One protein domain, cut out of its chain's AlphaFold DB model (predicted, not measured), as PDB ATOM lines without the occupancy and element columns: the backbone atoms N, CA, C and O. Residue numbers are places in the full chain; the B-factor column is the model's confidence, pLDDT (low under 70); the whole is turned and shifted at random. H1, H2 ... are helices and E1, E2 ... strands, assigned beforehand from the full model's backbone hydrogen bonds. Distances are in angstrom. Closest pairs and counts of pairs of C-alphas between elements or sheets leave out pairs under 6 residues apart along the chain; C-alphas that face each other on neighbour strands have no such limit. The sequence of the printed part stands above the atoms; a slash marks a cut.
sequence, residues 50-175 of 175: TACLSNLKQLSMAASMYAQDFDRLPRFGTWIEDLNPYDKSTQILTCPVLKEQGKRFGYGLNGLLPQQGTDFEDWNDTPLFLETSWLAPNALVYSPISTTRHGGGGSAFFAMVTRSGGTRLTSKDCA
ATOM      1  N   THR A  50      31.339  60.035 -19.432       81.88
ATOM      2  CA  THR A  50      32.071  60.069 -20.711       81.88
ATOM      3  C   THR A  50      33.007  58.874 -20.856       81.88
ATOM      4  O   THR A  50      33.093  58.270 -21.928       81.88
ATOM      5  N   ALA A  51      33.688  58.497 -19.774       84.06
ATOM      6  CA  ALA A  51      34.525  57.303 -19.754       84.06
ATOM      7  C   ALA A  51      33.682  56.020 -19.899       84.06
ATOM      8  O   ALA A  51      34.044  55.134 -20.672       84.06
ATOM      9  N   CYS A  52      32.517  55.955 -19.248       83.94
ATOM     10  CA  CYS A  52      31.575  54.849 -19.401       83.94
ATOM     11  C   CYS A  52      31.067  54.695 -20.849       83.94
ATOM     12  O   CYS A  52      31.127  53.606 -21.423       83.94
ATOM     13  N   LEU A  53      30.664  55.801 -21.482       82.69
ATOM     14  CA  LEU A  53      30.268  55.832 -22.893       82.69
ATOM     15  C   LEU A  53      31.409  55.409 -23.829       82.69
ATOM     16  O   LEU A  53      31.180  54.714 -24.818       82.69
ATOM     17  N   SER A  54      32.650  55.781 -23.507       85.62
ATOM     18  CA  SER A  54      33.831  55.382 -24.284       85.62
ATOM     19  C   SER A  54      34.108  53.878 -24.195       85.62
ATOM     20  O   SER A  54      34.538  53.277 -25.180       85.62
ATOM     21  N   ASN A  55      33.841  53.250 -23.047       88.25
ATOM     22  CA  ASN A  55      33.940  51.798 -22.884       88.25
ATOM     23  C   ASN A  55      32.858  51.069 -23.693       88.25
ATOM     24  O   ASN A  55      33.171  50.156 -24.454       88.25
ATOM     25  N   LEU A  56      31.605  51.528 -23.617       84.88
ATOM     26  CA  LEU A  56      30.509  50.971 -24.418       84.88
ATOM     27  C   LEU A  56      30.744  51.124 -25.932       84.88
ATOM     28  O   LEU A  56      30.433  50.224 -26.715       84.88
ATOM     29  N   LYS A  57      31.354  52.237 -26.357       84.62
ATOM     30  CA  LYS A  57      31.788  52.428 -27.747       84.62
ATOM     31  C   LYS A  57      32.842  51.400 -28.168       84.62
ATOM     32  O   LYS A  57      32.809  50.901 -29.284       84.62
ATOM     33  N   GLN A  58      33.790  51.075 -27.294       88.38
ATOM     34  CA  GLN A  58      34.800  50.054 -27.587       88.38
ATOM     35  C   GLN A  58      34.182  48.656 -27.691       88.38
ATOM     36  O   GLN A  58      34.498  47.931 -28.631       88.38
ATOM     37  N   LEU A  59      33.243  48.316 -26.803       88.12
ATOM     38  CA  LEU A  59      32.515  47.043 -26.849       88.12
ATOM     39  C   LEU A  59      31.666  46.891 -28.114       88.12
ATOM     40  O   LEU A  59      31.679  45.844 -28.756       88.12
ATOM     41  N   SER A  60      30.959  47.944 -28.514       84.88
ATOM     42  CA  SER A  60      30.178  47.938 -29.756       84.88
ATOM     43  C   SER A  60      31.047  47.825 -31.007       84.88
ATOM     44  O   SER A  60      30.678  47.105 -31.932       84.88
ATOM     45  N   MET A  61      32.213  48.477 -31.040       85.81
ATOM     46  CA  MET A  61      33.185  48.285 -32.123       85.81
ATOM     47  C   MET A  61      33.687  46.837 -32.176       85.81
ATOM     48  O   MET A  61      33.728  46.259 -33.258       85.81
ATOM     49  N   ALA A  62      33.999  46.233 -31.023       89.00
ATOM     50  CA  ALA A  62      34.385  44.824 -30.937       89.00
ATOM     51  C   ALA A  62      33.285  43.900 -31.482       89.00
ATOM     52  O   ALA A  62      33.547  43.059 -32.337       89.00
ATOM     53  N   ALA A  63      32.037  44.115 -31.061       86.50
ATOM     54  CA  ALA A  63      30.902  43.340 -31.554       86.50
ATOM     55  C   ALA A  63      30.626  43.548 -33.042       86.50
ATOM     56  O   ALA A  63      30.166  42.624 -33.703       86.50
ATOM     57  N   SER A  64      30.945  44.726 -33.577       83.94
ATOM     58  CA  SER A  64      30.827  44.993 -35.009       83.94
ATOM     59  C   SER A  64      31.843  44.200 -35.822       83.94
ATOM     60  O   SER A  64      31.475  43.638 -36.847       83.94
ATOM     61  N   MET A  65      33.089  44.106 -35.350       86.50
ATOM     62  CA  MET A  65      34.104  43.259 -35.985       86.50
ATOM     63  C   MET A  65      33.731  41.775 -35.883       86.50
ATOM     64  O   MET A  65      33.742  41.074 -36.888       86.50
ATOM     65  N   TYR A  66      33.290  41.318 -34.707       87.81
ATOM     66  CA  TYR A  66      32.803  39.947 -34.528       87.81
ATOM     67  C   TYR A  66      31.648  39.613 -35.485       87.81
ATOM     68  O   TYR A  66      31.638  38.569 -36.130       87.81
ATOM     69  N   ALA A  67      30.672  40.512 -35.611       84.69
ATOM     70  CA  ALA A  67      29.528  40.294 -36.483       84.69
ATOM     71  C   ALA A  67      29.904  40.294 -37.973       84.69
ATOM     72  O   ALA A  67      29.266  39.581 -38.741       84.69
ATOM     73  N   GLN A  68      30.953  41.015 -38.379       83.75
ATOM     74  CA  GLN A  68      31.495  40.935 -39.742       83.75
ATOM     75  C   GLN A  68      32.143  39.572 -40.027       83.75
ATOM     76  O   GLN A  68      31.968  39.041 -41.121       83.75
ATOM     77  N   ASP A  69      32.834  38.990 -39.048       88.31
ATOM     78  CA  ASP A  69      33.531  37.710 -39.224       88.31
ATOM     79  C   ASP A  69      32.590  36.493 -39.137       88.31
ATOM     80  O   ASP A  69      32.840  35.467 -39.772       88.31
ATOM     81  N   PHE A  70      31.502  36.589 -38.360       86.88
ATOM     82  CA  PHE A  70      30.617  35.453 -38.057       86.88
ATOM     83  C   PHE A  70      29.159  35.610 -38.519       86.88
ATOM     84  O   PHE A  70      28.361  34.705 -38.262       86.88
ATOM     85  N   ASP A  71      28.799  36.729 -39.160       84.25
ATOM     86  CA  ASP A  71      27.438  37.064 -39.633       84.25
ATOM     87  C   ASP A  71      26.356  36.928 -38.536       84.25
ATOM     88  O   ASP A  71      25.201  36.560 -38.773       84.25
ATOM     89  N   ARG A  72      26.746  37.167 -37.276       84.56
ATOM     90  CA  ARG A  72      25.883  37.034 -36.093       84.56
ATOM     91  C   ARG A  72      26.380  37.873 -34.924       84.56
ATOM     92  O   ARG A  72      27.563  38.186 -34.827       84.56
ATOM     93  N   LEU A  73      25.485  38.171 -33.987       85.50
ATOM     94  CA  LEU A  73      25.850  38.835 -32.736       85.50
ATOM     95  C   LEU A  73      26.595  37.891 -31.764       85.50
ATOM     96  O   LEU A  73      26.498  36.662 -31.889       85.50
ATOM     97  N   PRO A  74      27.344  38.445 -30.786       88.88
ATOM     98  CA  PRO A  74      27.965  37.662 -29.719       88.88
ATOM     99  C   PRO A  74      26.952  36.774 -28.990       88.88
ATOM    100  O   PRO A  74      25.804  37.167 -28.768       88.88
ATOM    101  N   ARG A  75      27.373  35.565 -28.613       90.50
ATOM    102  CA  ARG A  75      26.488  34.565 -28.005       90.50
ATOM    103  C   ARG A  75      26.096  34.955 -26.597       90.50
ATOM    104  O   ARG A  75      26.894  35.476 -25.814       90.50
ATOM    105  N   PHE A  76      24.878  34.588 -26.232       88.75
ATOM    106  CA  PHE A  76      24.444  34.680 -24.848       88.75
ATOM    107  C   PHE A  76      25.318  33.785 -23.963       88.75
ATOM    108  O   PHE A  76      25.616  32.647 -24.310       88.75
ATOM    109  N   GLY A  77      25.747  34.313 -22.816       88.81
ATOM    110  CA  GLY A  77      26.576  33.581 -21.858       88.81
ATOM    111  C   GLY A  77      28.068  33.501 -22.195       88.81
ATOM    112  O   GLY A  77      28.831  33.158 -21.295       88.81
ATOM    113  N   THR A  78      28.493  33.856 -23.415       91.94
ATOM    114  CA  THR A  78      29.919  33.889 -23.803       91.94
ATOM    115  C   THR A  78      30.306  35.134 -24.607       91.94
ATOM    116  O   THR A  78      31.229  35.095 -25.422       91.94
ATOM    117  N   TRP A  79      29.565  36.235 -24.460       91.06
ATOM    118  CA  TRP A  79      29.792  37.424 -25.278       91.06
ATOM    119  C   TRP A  79      31.140  38.086 -24.984       91.06
ATOM    120  O   TRP A  79      31.749  38.629 -25.892       91.06
ATOM    121  N   ILE A  80      31.648  38.022 -23.754       92.25
ATOM    122  CA  ILE A  80      32.974  38.541 -23.401       92.25
ATOM    123  C   ILE A  80      34.053  37.741 -24.132       92.25
ATOM    124  O   ILE A  80      34.968  38.316 -24.712       92.25
ATOM    125  N   GLU A  81      33.937  36.417 -24.134       93.12
ATOM    126  CA  GLU A  81      34.876  35.513 -24.791       93.12
ATOM    127  C   GLU A  81      34.850  35.682 -26.312       93.12
ATOM    128  O   GLU A  81      35.905  35.690 -26.943       93.12
ATOM    129  N   ASP A  82      33.657  35.869 -26.881       91.62
ATOM    130  CA  ASP A  82      33.457  36.144 -28.305       91.62
ATOM    131  C   ASP A  82      34.115  37.474 -28.724       91.62
ATOM    132  O   ASP A  82      34.625  37.589 -29.840       91.62
ATOM    133  N   LEU A  83      34.153  38.471 -27.831       91.00
ATOM    134  CA  LEU A  83      34.736  39.789 -28.103       91.00
ATOM    135  C   LEU A  83      36.215  39.930 -27.749       91.00
ATOM    136  O   LEU A  83      36.869  40.804 -28.309       91.00
ATOM    137  N   ASN A  84      36.752  39.073 -26.883       91.12
ATOM    138  CA  ASN A  84      38.151  39.082 -26.451       91.12
ATOM    139  C   ASN A  84      39.186  39.214 -27.596       91.12
ATOM    140  O   ASN A  84      40.110  40.011 -27.457       91.12
ATOM    141  N   PRO A  85      39.061  38.537 -28.762       90.38
ATOM    142  CA  PRO A  85      40.015  38.742 -29.860       90.38
ATOM    143  C   PRO A  85      39.962  40.143 -30.501       90.38
ATOM    144  O   PRO A  85      40.906  40.540 -31.183       90.38
ATOM    145  N   TYR A  86      38.878  40.892 -30.291       89.81
ATOM    146  CA  TYR A  86      38.641  42.226 -30.850       89.81
ATOM    147  C   TYR A  86      38.749  43.344 -29.806       89.81
ATOM    148  O   TYR A  86      38.845  44.523 -30.164       89.81
ATOM    149  N   ASP A  87      38.724  42.996 -28.519       82.19
ATOM    150  CA  ASP A  87      38.953  43.925 -27.428       82.19
ATOM    151  C   ASP A  87      40.455  44.064 -27.132       82.19
ATOM    152  O   ASP A  87      41.260  43.156 -27.320       82.19
ATOM    153  N   LYS A  88      40.877  45.270 -26.744       72.19
ATOM    154  CA  LYS A  88      42.292  45.556 -26.445       72.19
ATOM    155  C   LYS A  88      42.606  45.470 -24.955       72.19
ATOM    156  O   LYS A  88      43.748  45.697 -24.556       72.19
ATOM    157  N   SER A  89      41.589  45.274 -24.118       79.94
ATOM    158  CA  SER A  89      41.704  45.376 -22.668       79.94
ATOM    159  C   SER A  89      40.405  44.959 -21.996       79.94
ATOM    160  O   SER A  89      39.383  45.622 -22.147       79.94
ATOM    161  N   THR A  90      40.481  43.982 -21.098       79.62
ATOM    162  CA  THR A  90      39.356  43.585 -20.232       79.62
ATOM    163  C   THR A  90      38.905  44.691 -19.270       79.62
ATOM    164  O   THR A  90      37.837  44.596 -18.669       79.62
ATOM    165  N   GLN A  91      39.674  45.780 -19.138       81.19
ATOM    166  CA  GLN A  91      39.286  46.938 -18.324       81.19
ATOM    167  C   GLN A  91      38.095  47.706 -18.911       81.19
ATOM    168  O   GLN A  91      37.449  48.454 -18.177       81.19
ATOM    169  N   ILE A  92      37.777  47.518 -20.200       88.25
ATOM    170  CA  ILE A  92      36.597  48.132 -20.825       88.25
ATOM    171  C   ILE A  92      35.285  47.486 -20.358       88.25
ATOM    172  O   ILE A  92      34.223  48.041 -20.604       88.25
ATOM    173  N   LEU A  93      35.341  46.335 -19.675       89.06
ATOM    174  CA  LEU A  93      34.168  45.625 -19.144       89.06
ATOM    175  C   LEU A  93      33.638  46.245 -17.842       89.06
ATOM    176  O   LEU A  93      32.559  45.881 -17.360       89.06
ATOM    177  N   THR A  94      34.391  47.178 -17.257       88.25
ATOM    178  CA  THR A  94      34.065  47.812 -15.983       88.25
ATOM    179  C   THR A  94      33.697  49.280 -16.180       88.25
ATOM    180  O   THR A  94      34.454  50.059 -16.759       88.25
ATOM    181  N   CYS A  95      32.558  49.694 -15.626       86.00
ATOM    182  CA  CYS A  95      32.228  51.113 -15.491       86.00
ATOM    183  C   CYS A  95      33.209  51.791 -14.503       86.00
ATOM    184  O   CYS A  95      33.463  51.217 -13.442       86.00
ATOM    185  N   PRO A  96      33.742  53.001 -14.773       85.50
ATOM    186  CA  PRO A  96      34.704  53.677 -13.889       85.50
ATOM    187  C   PRO A  96      34.223  53.839 -12.439       85.50
ATOM    188  O   PRO A  96      34.982  53.585 -11.510       85.50
ATOM    189  N   VAL A  97      32.937  54.150 -12.244       83.94
ATOM    190  CA  VAL A  97      32.317  54.268 -10.907       83.94
ATOM    191  C   VAL A  97      32.350  52.936 -10.158       83.94
ATOM    192  O   VAL A  97      32.569  52.882  -8.954       83.94
ATOM    193  N   LEU A  98      32.144  51.836 -10.876       84.75
ATOM    194  CA  LEU A  98      32.198  50.497 -10.304       84.75
ATOM    195  C   LEU A  98      33.632  50.011 -10.080       84.75
ATOM    196  O   LEU A  98      33.881  49.249  -9.146       84.75
ATOM    197  N   LYS A  99      34.574  50.473 -10.907       86.00
ATOM    198  CA  LYS A  99      36.004  50.199 -10.746       86.00
ATOM    199  C   LYS A  99      36.512  50.764  -9.419       86.00
ATOM    200  O   LYS A  99      37.217  50.062  -8.700       86.00
ATOM    201  N   GLU A 100      36.087  51.974  -9.057       84.50
ATOM    202  CA  GLU A 100      36.381  52.584  -7.748       84.50
ATOM    203  C   GLU A 100      35.791  51.781  -6.575       84.50
ATOM    204  O   GLU A 100      36.373  51.737  -5.496       84.50
ATOM    205  N   GLN A 101      34.686  51.065  -6.798       84.69
ATOM    206  CA  GLN A 101      34.055  50.171  -5.816       84.69
ATOM    207  C   GLN A 101      34.648  48.747  -5.805       84.69
ATOM    208  O   GLN A 101      34.072  47.837  -5.199       84.69
ATOM    209  N   GLY A 102      35.758  48.508  -6.513       85.88
ATOM    210  CA  GLY A 102      36.411  47.198  -6.591       85.88
ATOM    211  C   GLY A 102      35.633  46.146  -7.393       85.88
ATOM    212  O   GLY A 102      35.879  44.948  -7.251       85.88
ATOM    213  N   LYS A 103      34.670  46.560  -8.223       88.00
ATOM    214  CA  LYS A 103      33.908  45.656  -9.095       88.00
ATOM    215  C   LYS A 103      34.623  45.485 -10.435       88.00
ATOM    216  O   LYS A 103      35.380  46.349 -10.862       88.00
ATOM    217  N   ARG A 104      34.366  44.358 -11.105       86.19
ATOM    218  CA  ARG A 104      35.044  43.967 -12.357       86.19
ATOM    219  C   ARG A 104      34.155  44.045 -13.595       86.19
ATOM    220  O   ARG A 104      34.668  44.159 -14.701       86.19
ATOM    221  N   PHE A 105      32.842  44.028 -13.415       89.06
ATOM    222  CA  PHE A 105      31.869  44.056 -14.502       89.06
ATOM    223  C   PHE A 105      30.871  45.174 -14.250       89.06
ATOM    224  O   PHE A 105      30.590  45.495 -13.096       89.06
ATOM    225  N   GLY A 106      30.369  45.785 -15.318       86.69
ATOM    226  CA  GLY A 106      29.374  46.851 -15.213       86.69
ATOM    227  C   GLY A 106      28.455  47.011 -16.415       86.69
ATOM    228  O   GLY A 106      27.586  47.886 -16.361       86.69
ATOM    229  N   TYR A 107      28.649  46.193 -17.449       88.00
ATOM    230  CA  TYR A 107      27.931  46.222 -18.717       88.00
ATOM    231  C   TYR A 107      27.295  44.867 -18.994       88.00
ATOM    232  O   TYR A 107      27.819  43.839 -18.565       88.00
ATOM    233  N   GLY A 108      26.191  44.876 -19.729       88.31
ATOM    234  CA  GLY A 108      25.531  43.668 -20.193       88.31
ATOM    235  C   GLY A 108      25.096  43.786 -21.646       88.31
ATOM    236  O   GLY A 108      24.895  44.888 -22.168       88.31
ATOM    237  N   LEU A 109      24.984  42.628 -22.286       87.81
ATOM    238  CA  LEU A 109      24.468  42.481 -23.640       87.81
ATOM    239  C   LEU A 109      22.939  42.517 -23.598       87.81
ATOM    240  O   LEU A 109      22.322  41.950 -22.694       87.81
ATOM    241  N   ASN A 110      22.319  43.163 -24.577       84.38
ATOM    242  CA  ASN A 110      20.869  43.166 -24.682       84.38
ATOM    243  C   ASN A 110      20.340  41.775 -25.061       84.38
ATOM    244  O   ASN A 110      20.576  41.281 -26.161       84.38
ATOM    245  N   GLY A 111      19.603  41.155 -24.141       84.12
ATOM    246  CA  GLY A 111      19.004  39.834 -24.319       84.12
ATOM    247  C   GLY A 111      17.747  39.828 -25.194       84.12
ATOM    248  O   GLY A 111      17.229  38.751 -25.478       84.12
ATOM    249  N   LEU A 112      17.246  40.999 -25.607       79.56
ATOM    250  CA  LEU A 112      16.134  41.126 -26.556       79.56
ATOM    251  C   LEU A 112      16.588  41.012 -28.018       79.56
ATOM    252  O   LEU A 112      15.752  40.834 -28.901       79.56
ATOM    253  N   LEU A 113      17.894  41.116 -28.284       78.19
ATOM    254  CA  LEU A 113      18.428  40.977 -29.633       78.19
ATOM    255  C   LEU A 113      18.437  39.506 -30.057       78.19
ATOM    256  O   LEU A 113      18.815  38.637 -29.267       78.19
ATOM    257  N   PRO A 114      18.067  39.186 -31.302       73.19
ATOM    258  CA  PRO A 114      18.180  37.821 -31.782       73.19
ATOM    259  C   PRO A 114      19.658  37.466 -32.000       73.19
ATOM    260  O   PRO A 114      20.467  38.270 -32.456       73.19
ATOM    261  N   GLN A 115      20.019  36.228 -31.667       67.50
ATOM    262  CA  GLN A 115      21.402  35.739 -31.757       67.50
ATOM    263  C   GLN A 115      21.836  35.374 -33.188       67.50
ATOM    264  O   GLN A 115      22.996  35.027 -33.403       67.50
ATOM    265  N   GLN A 116      20.914  35.397 -34.155       63.12
ATOM    266  CA  GLN A 116      21.162  35.047 -35.552       63.12
ATOM    267  C   GLN A 116      20.727  36.187 -36.468       63.12
ATOM    268  O   GLN A 116      19.649  36.752 -36.283       63.12
ATOM    269  N   GLY A 117      21.562  36.473 -37.466       62.53
ATOM    270  CA  GLY A 117      21.377  37.587 -38.382       62.53
ATOM    271  C   GLY A 117      21.879  38.910 -37.809       62.53
ATOM    272  O   GLY A 117      21.897  39.135 -36.598       62.53
ATOM    273  N   THR A 118      22.304  39.786 -38.711       63.81
ATOM    274  CA  THR A 118      22.715  41.165 -38.424       63.81
ATOM    275  C   THR A 118      21.798  42.160 -39.138       63.81
ATOM    276  O   THR A 118      22.236  43.251 -39.472       63.81
ATOM    277  N   ASP A 119      20.565  41.773 -39.468       60.34
ATOM    278  CA  ASP A 119      19.598  42.621 -40.174       60.34
ATOM    279  C   ASP A 119      18.505  43.024 -39.178       60.34
ATOM    280  O   ASP A 119      17.530  42.305 -38.959       60.34
ATOM    281  N   PHE A 120      18.720  44.143 -38.487       60.31
ATOM    282  CA  PHE A 120      17.716  44.756 -37.617       60.31
ATOM    283  C   PHE A 120      17.182  45.993 -38.326       60.31
ATOM    284  O   PHE A 120      17.949  46.766 -38.870       60.31
ATOM    285  N   GLU A 121      15.874  46.206 -38.391       53.78
ATOM    286  CA  GLU A 121      15.353  47.393 -39.089       53.78
ATOM    287  C   GLU A 121      15.394  48.642 -38.182       53.78
ATOM    288  O   GLU A 121      15.441  49.771 -38.666       53.78
ATOM    289  N   ASP A 122      15.482  48.440 -36.859       56.56
ATOM    290  CA  ASP A 122      15.259  49.481 -35.850       56.56
ATOM    291  C   ASP A 122      16.396  49.601 -34.807       56.56
ATOM    292  O   ASP A 122      16.298  49.245 -33.628       56.56
ATOM    293  N   TRP A 123      17.544  50.090 -35.276       54.94
ATOM    294  CA  TRP A 123      18.789  50.253 -34.507       54.94
ATOM    295  C   TRP A 123      18.784  51.423 -33.535       54.94
ATOM    296  O   TRP A 123      19.667  51.531 -32.688       54.94
ATOM    297  N   ASN A 124      17.866  52.368 -33.725       53.84
ATOM    298  CA  ASN A 124      17.865  53.593 -32.942       53.84
ATOM    299  C   ASN A 124      17.241  53.359 -31.561       53.84
ATOM    300  O   ASN A 124      17.521  54.127 -30.641       53.84
ATOM    301  N   ASP A 125      16.446  52.299 -31.410       60.16
ATOM    302  CA  ASP A 125      15.626  52.066 -30.222       60.16
ATOM    303  C   ASP A 125      16.053  50.830 -29.415       60.16
ATOM    304  O   ASP A 125      15.726  50.737 -28.231       60.16
ATOM    305  N   THR A 126      16.898  49.951 -29.977       69.88
ATOM    306  CA  THR A 126      17.425  48.771 -29.265       69.88
ATOM    307  C   THR A 126      18.947  48.850 -29.078       69.88
ATOM    308  O   THR A 126      19.698  48.613 -30.025       69.88
ATOM    309  N   PRO A 127      19.452  49.170 -27.873       75.12
ATOM    310  CA  PRO A 127      20.893  49.223 -27.628       75.12
ATOM    311  C   PRO A 127      21.504  47.817 -27.616       75.12
ATOM    312  O   PRO A 127      20.866  46.875 -27.157       75.12
ATOM    313  N   LEU A 128      22.749  47.673 -28.079       81.62
ATOM    314  CA  LEU A 128      23.476  46.395 -28.064       81.62
ATOM    315  C   LEU A 128      24.073  46.114 -26.684       81.62
ATOM    316  O   LEU A 128      23.911  45.024 -26.140       81.62
ATOM    317  N   PHE A 129      24.730  47.123 -26.110       85.50
ATOM    318  CA  PHE A 129      25.298  47.069 -24.768       85.50
ATOM    319  C   PHE A 129      24.704  48.165 -23.899       85.50
ATOM    320  O   PHE A 129      24.506  49.301 -24.345       85.50
ATOM    321  N   LEU A 130      24.466  47.825 -22.637       82.88
ATOM    322  CA  LEU A 130      23.913  48.732 -21.644       82.88
ATOM    323  C   LEU A 130      24.652  48.592 -20.320       82.88
ATOM    324  O   LEU A 130      25.246  47.558 -20.016       82.88
ATOM    325  N   GLU A 131      24.561  49.623 -19.493       83.56
ATOM    326  CA  GLU A 131      24.910  49.508 -18.081       83.56
ATOM    327  C   GLU A 131      23.919  48.611 -17.325       83.56
ATOM    328  O   GLU A 131      22.705  48.709 -17.500       83.56
ATOM    329  N   THR A 132      24.436  47.752 -16.440       81.31
ATOM    330  CA  THR A 132      23.607  46.851 -15.625       81.31
ATOM    331  C   THR A 132      24.120  46.693 -14.207       81.31
ATOM    332  O   THR A 132      25.323  46.559 -13.984       81.31
ATOM    333  N   SER A 133      23.209  46.674 -13.230       79.44
ATOM    334  CA  SER A 133      23.503  46.370 -11.822       79.44
ATOM    335  C   SER A 133      23.885  44.910 -11.606       79.44
ATOM    336  O   SER A 133      24.392  44.569 -10.537       79.44
ATOM    337  N   TRP A 134      23.687  44.052 -12.606       84.62
ATOM    338  CA  TRP A 134      24.115  42.669 -12.548       84.62
ATOM    339  C   TRP A 134      25.614  42.556 -12.840       84.62
ATOM    340  O   TRP A 134      26.059  42.530 -13.982       84.62
ATOM    341  N   LEU A 135      26.420  42.493 -11.780       87.88
ATOM    342  CA  LEU A 135      27.887  42.537 -11.862       87.88
ATOM    343  C   LEU A 135      28.523  41.164 -12.150       87.88
ATOM    344  O   LEU A 135      29.564  40.830 -11.581       87.88
ATOM    345  N   ALA A 136      27.877  40.359 -12.990       88.31
ATOM    346  CA  ALA A 136      28.363  39.051 -13.413       88.31
ATOM    347  C   ALA A 136      29.070  39.142 -14.777       88.31
ATOM    348  O   ALA A 136      28.746  40.024 -15.578       88.31
ATOM    349  N   PRO A 137      30.022  38.238 -15.074       90.50
ATOM    350  CA  PRO A 137      30.497  38.075 -16.440       90.50
ATOM    351  C   PRO A 137      29.332  37.657 -17.338       90.50
ATOM    352  O   PRO A 137      28.412  36.965 -16.901       90.50
ATOM    353  N   ASN A 138      29.384  38.069 -18.600       91.06
ATOM    354  CA  ASN A 138      28.388  37.721 -19.605       91.06
ATOM    355  C   ASN A 138      26.938  38.097 -19.240       91.06
ATOM    356  O   ASN A 138      25.994  37.456 -19.704       91.06
ATOM    357  N   ALA A 139      26.752  39.151 -18.435       90.06
ATOM    358  CA  ALA A 139      25.434  39.618 -18.019       90.06
ATOM    359  C   ALA A 139      24.540  39.941 -19.228       90.06
ATOM    360  O   ALA A 139      24.994  40.543 -20.210       90.06
ATOM    361  N   LEU A 140      23.269  39.549 -19.125       88.12
ATOM    362  CA  LEU A 140      22.220  39.853 -20.095       88.12
ATOM    363  C   LEU A 140      21.240  40.857 -19.496       88.12
ATOM    364  O   LEU A 140      20.893  40.778 -18.317       88.12
ATOM    365  N   VAL A 141      20.781  41.790 -20.320       83.25
ATOM    366  CA  VAL A 141      19.854  42.851 -19.927       83.25
ATOM    367  C   VAL A 141      18.628  42.775 -20.826       83.25
ATOM    368  O   VAL A 141      18.752  42.852 -22.041       83.25
ATOM    369  N   TYR A 142      17.446  42.624 -20.232       77.94
ATOM    370  CA  TYR A 142      16.177  42.470 -20.961       77.94
ATOM    371  C   TYR A 142      15.297  43.728 -20.928       77.94
ATOM    372  O   TYR A 142      14.155  43.699 -21.372       77.94
ATOM    373  N   SER A 143      15.800  44.829 -20.366       66.69
ATOM    374  CA  SER A 143      15.093  46.107 -20.276       66.69
ATOM    375  C   SER A 143      16.069  47.255 -20.541       66.69
ATOM    376  O   SER A 143      17.190  47.209 -20.031       66.69
ATOM    377  N   PRO A 144      15.677  48.295 -21.298       58.31
ATOM    378  CA  PRO A 144      16.577  49.370 -21.710       58.31
ATOM    379  C   PRO A 144      17.148  50.225 -20.562       58.31
ATOM    380  O   PRO A 144      18.017  51.057 -20.804       58.31
ATOM    381  N   ILE A 145      16.718  50.028 -19.310       59.03
ATOM    382  CA  ILE A 145      17.193  50.806 -18.160       59.03
ATOM    383  C   ILE A 145      17.420  49.867 -16.974       59.03
ATOM    384  O   ILE A 145      16.470  49.367 -16.379       59.03
ATOM    385  N   SER A 146      18.683  49.623 -16.607       55.38
ATOM    386  CA  SER A 146      19.009  48.815 -15.421       55.38
ATOM    387  C   SER A 146      19.705  49.599 -14.305       55.38
ATOM    388  O   SER A 146      19.639  49.139 -13.166       55.38
ATOM    389  N   THR A 147      20.324  50.767 -14.552       58.22
ATOM    390  CA  THR A 147      20.940  51.559 -13.464       58.22
ATOM    391  C   THR A 147      21.000  53.062 -13.710       58.22
ATOM    392  O   THR A 147      21.497  53.493 -14.744       58.22
ATOM    393  N   THR A 148      20.655  53.852 -12.690       60.16
ATOM    394  CA  THR A 148      20.990  55.279 -12.579       60.16
ATOM    395  C   THR A 148      22.426  55.447 -12.074       60.16
ATOM    396  O   THR A 148      22.681  55.797 -10.921       60.16
ATOM    397  N   ARG A 149      23.412  55.163 -12.930       70.44
ATOM    398  CA  ARG A 149      24.793  55.593 -12.660       70.44
ATOM    399  C   ARG A 149      24.985  57.009 -13.176       70.44
ATOM    400  O   ARG A 149      24.205  57.505 -13.975       70.44
ATOM    401  N   HIS A 150      26.007  57.691 -12.675       67.06
ATOM    402  CA  HIS A 150      26.397  59.001 -13.203       67.06
ATOM    403  C   HIS A 150      25.357  60.132 -13.046       67.06
ATOM    404  O   HIS A 150      25.350  61.065 -13.843       67.06
ATOM    405  N   GLY A 151      24.520  60.090 -12.003       57.41
ATOM    406  CA  GLY A 151      23.660  61.224 -11.640       57.41
ATOM    407  C   GLY A 151      22.268  61.243 -12.277       57.41
ATOM    408  O   GLY A 151      21.648  62.299 -12.282       57.41
ATOM    409  N   GLY A 152      21.761  60.103 -12.768       52.56
ATOM    410  CA  GLY A 152      20.318  59.936 -13.001       52.56
ATOM    411  C   GLY A 152      19.882  59.317 -14.327       52.56
ATOM    412  O   GLY A 152      18.689  59.123 -14.488       52.56
ATOM    413  N   GLY A 153      20.795  58.961 -15.234       56.47
ATOM    414  CA  GLY A 153      20.449  58.312 -16.507       56.47
ATOM    415  C   GLY A 153      21.346  57.113 -16.801       56.47
ATOM    416  O   GLY A 153      22.510  57.098 -16.402       56.47
ATOM    417  N   GLY A 154      20.806  56.100 -17.474       56.75
ATOM    418  CA  GLY A 154      21.587  54.953 -17.939       56.75
ATOM    419  C   GLY A 154      22.359  55.299 -19.213       56.75
ATOM    420  O   GLY A 154      21.836  55.971 -20.102       56.75
ATOM    421  N   SER A 155      23.603  54.838 -19.326       56.19
ATOM    422  CA  SER A 155      24.356  54.927 -20.580       56.19
ATOM    423  C   SER A 155      24.078  53.677 -21.413       56.19
ATOM    424  O   SER A 155      24.349  52.555 -20.977       56.19
ATOM    425  N   ALA A 156      23.543  53.859 -22.618       56.25
ATOM    426  CA  ALA A 156      23.293  52.772 -23.553       56.25
ATOM    427  C   ALA A 156      23.954  53.071 -24.897       56.25
ATOM    428  O   ALA A 156      24.047  54.225 -25.332       56.25
ATOM    429  N   PHE A 157      24.445  52.021 -25.550       58.53
ATOM    430  CA  PHE A 157      25.142  52.156 -26.819       58.53
ATOM    431  C   PHE A 157      24.492  51.302 -27.889       58.53
ATOM    432  O   PHE A 157      24.271  50.100 -27.723       58.53
ATOM    433  N   PHE A 158      24.209  51.953 -29.006       56.25
ATOM    434  CA  PHE A 158      23.508  51.402 -30.144       56.25
ATOM    435  C   PHE A 158      24.557  51.165 -31.227       56.25
ATOM    436  O   PHE A 158      25.256  52.082 -31.668       56.25
ATOM    437  N   ALA A 159      24.733  49.901 -31.588       52.53
ATOM    438  CA  ALA A 159      25.667  49.497 -32.621       52.53
ATOM    439  C   ALA A 159      24.862  48.974 -33.807       52.53
ATOM    440  O   ALA A 159      24.189  47.952 -33.696       52.53
ATOM    441  N   MET A 160      24.932  49.679 -34.932       49.25
ATOM    442  CA  MET A 160      24.515  49.154 -36.225       49.25
ATOM    443  C   MET A 160      25.687  48.376 -36.816       49.25
ATOM    444  O   MET A 160      26.754  48.955 -37.016       49.25
ATOM    445  N   VAL A 161      25.481  47.096 -37.118       48.69
ATOM    446  CA  VAL A 161      26.381  46.317 -37.975       48.69
ATOM    447  C   VAL A 161      25.602  46.019 -39.242       48.69
ATOM    448  O   VAL A 161      24.815  45.080 -39.267       48.69
ATOM    449  N   THR A 162      25.742  46.846 -40.280       45.62
ATOM    450  CA  THR A 162      25.101  46.510 -41.554       45.62
ATOM    451  C   THR A 162      25.897  45.424 -42.267       45.62
ATOM    452  O   THR A 162      27.130  45.426 -42.269       45.62
ATOM    453  N   ARG A 163      25.185  44.550 -42.985       41.00
ATOM    454  CA  ARG A 163      25.755  43.559 -43.915       41.00
ATOM    455  C   ARG A 163      26.651  44.188 -45.004       41.00
ATOM    456  O   ARG A 163      27.449  43.503 -45.628       41.00
ATOM    457  N   SER A 164      26.539  45.503 -45.223       43.06
ATOM    458  CA  SER A 164      27.360  46.298 -46.148       43.06
ATOM    459  C   SER A 164      28.663  46.852 -45.544       43.06
ATOM    460  O   SER A 164      29.327  47.662 -46.188       43.06
ATOM    461  N   GLY A 165      29.036  46.451 -44.321       42.81
ATOM    462  CA  GLY A 165      30.263  46.913 -43.655       42.81
ATOM    463  C   GLY A 165      30.167  48.324 -43.059       42.81
ATOM    464  O   GLY A 165      31.175  48.903 -42.660       42.81
ATOM    465  N   GLY A 166      28.963  48.897 -42.987       42.84
ATOM    466  CA  GLY A 166      28.710  50.179 -42.344       42.84
ATOM    467  C   GLY A 166      28.480  49.998 -40.848       42.84
ATOM    468  O   GLY A 166      27.451  49.468 -40.430       42.84
ATOM    469  N   THR A 167      29.409  50.476 -40.020       50.81
ATOM    470  CA  THR A 167      29.187  50.560 -38.574       50.81
ATOM    471  C   THR A 167      28.690  51.953 -38.203       50.81
ATOM    472  O   THR A 167      29.459  52.917 -38.218       50.81
ATOM    473  N   ARG A 168      27.404  52.082 -37.848       49.19
ATOM    474  CA  ARG A 168      26.862  53.328 -37.279       49.19
ATOM    475  C   ARG A 168      26.786  53.188 -35.765       49.19
ATOM    476  O   ARG A 168      26.003  52.410 -35.233       49.19
ATOM    477  N   LEU A 169      27.637  53.942 -35.084       55.16
ATOM    478  CA  LEU A 169      27.733  53.966 -33.632       55.16
ATOM    479  C   LEU A 169      26.947  55.175 -33.117       55.16
ATOM    480  O   LEU A 169      27.388  56.310 -33.322       55.16
ATOM    481  N   THR A 170      25.798  54.959 -32.475       57.50
ATOM    482  CA  THR A 170      25.037  56.036 -31.822       57.50
ATOM    483  C   THR A 170      24.965  55.776 -30.319       57.50
ATOM    484  O   THR A 170      24.763  54.658 -29.853       57.50
ATOM    485  N   SER A 171      25.186  56.818 -29.527       57.12
ATOM    486  CA  SER A 171      24.973  56.790 -28.081       57.12
ATOM    487  C   SER A 171      23.741  57.629 -27.776       57.12
ATOM    488  O   SER A 171      23.693  58.785 -28.203       57.12
ATOM    489  N   LYS A 172      22.775  57.082 -27.036       57.03
ATOM    490  CA  LYS A 172      21.710  57.886 -26.430       57.03
ATOM    491  C   LYS A 172      21.923  57.906 -24.924       57.03
ATOM    492  O   LYS A 172      22.268  56.892 -24.318       57.03
ATOM    493  N   ASP A 173      21.694  59.072 -24.342       52.91
ATOM    494  CA  ASP A 173      21.456  59.181 -22.914       52.91
ATOM    495  C   ASP A 173      20.046  58.634 -22.658       52.91
ATOM    496  O   ASP A 173      19.070  59.205 -23.148       52.91
ATOM    497  N   CYS A 174      19.925  57.504 -21.958       47.66
ATOM    498  CA  CYS A 174      18.619  57.020 -21.522       47.66
ATOM    499  C   CYS A 174      18.208  57.841 -20.291       47.66
ATOM    500  O   CYS A 174      18.875  57.766 -19.254       47.66
ATOM    501  N   ALA A 175      17.172  58.669 -20.460       40.31
ATOM    502  CA  ALA A 175      16.534  59.445 -19.396       40.31
ATOM    503  C   ALA A 175      15.768  58.549 -18.416       40.31
ATOM    504  O   ALA A 175      15.246  57.500 -18.862       40.31
TER     505      ALA A 175
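Overview. This is residues 50 to 175 of the 175 residues of an uncharacterized protein of Fimbriimonas ginsengisoli Gsoil 348 (UniProt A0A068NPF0). One long helix, H1, runs along one face of a strongly twisted sheet of four strands, making two layers; the short helices H2 and H3 pack on H1, and H4 is near it. The 126 printed residues run H1 H2 H3 H4 E1 E2 E3 E4, and the strands, in that order across the sheet, form a meander, each the antiparallel neighbour of the one before. The class is mixed, helices and strands, with under half of the residues in named elements. The whole is compact, with a radius of gyration of the C-alphas of 13.3 A, and spans 40 by 29 by 22 A.

Arrangement. Start at the hairpin of E3, residues 154 to 161, and E4, residues 167 to 174, where N 158 and O 170 are 2.9 A apart. E2, residues 129 to 131, is antiparallel to E3, with N 157 and O 129 at 3.0 A. Edge strand E1, residues 107 to 110, is antiparallel to E2, with N 108 and O 130 at 2.9 A. H1, residues 50 to 70, is on the sheet at a height of 6.0 A, along the strands at 24 degrees to E3 on the local plane; its closest C-alphas to E3 are Ser 64 and Val 161, 5.5 A apart. With residues 59 to 66 alone, H1 touches H2, residues 79 to 83, closest at the C-alphas of Ala 62 and Leu 83, 5.8 A. With residues 55 to 59 alone, it touches H3, residues 90 to 93, closest at the C-alphas of Asn 55 and Ile 92, 5.0 A. H4, residues 96 to 100, is close to H1 but not clearly touching, with the C-alphas of Cys 52 and Pro 96 closest at 6.4 A. Every O i to N i+4 pair is within hydrogen-bond range in H1, H2 and H4; H3 is too short for one.

Along the chain. Find C-alpha 50 at (32.071, 60.069, -20.711); from there H1 runs 30.1 A to C-alpha 70. E3 covers 22.3 A, and E4 covers 21.1 A, ending at C-alpha 174 at (18.619, 57.020, -21.522).

Size, cuts and confidence. The C-alphas of Gln 101 and Ser 164 are the two farthest apart, at 41.1 A. The printed part has no cut; the links E1 to E2 and E2 to E3 are long. Look for pLDDT under 70 at residues 115 to 126, 143 to 148 and 150 to 175.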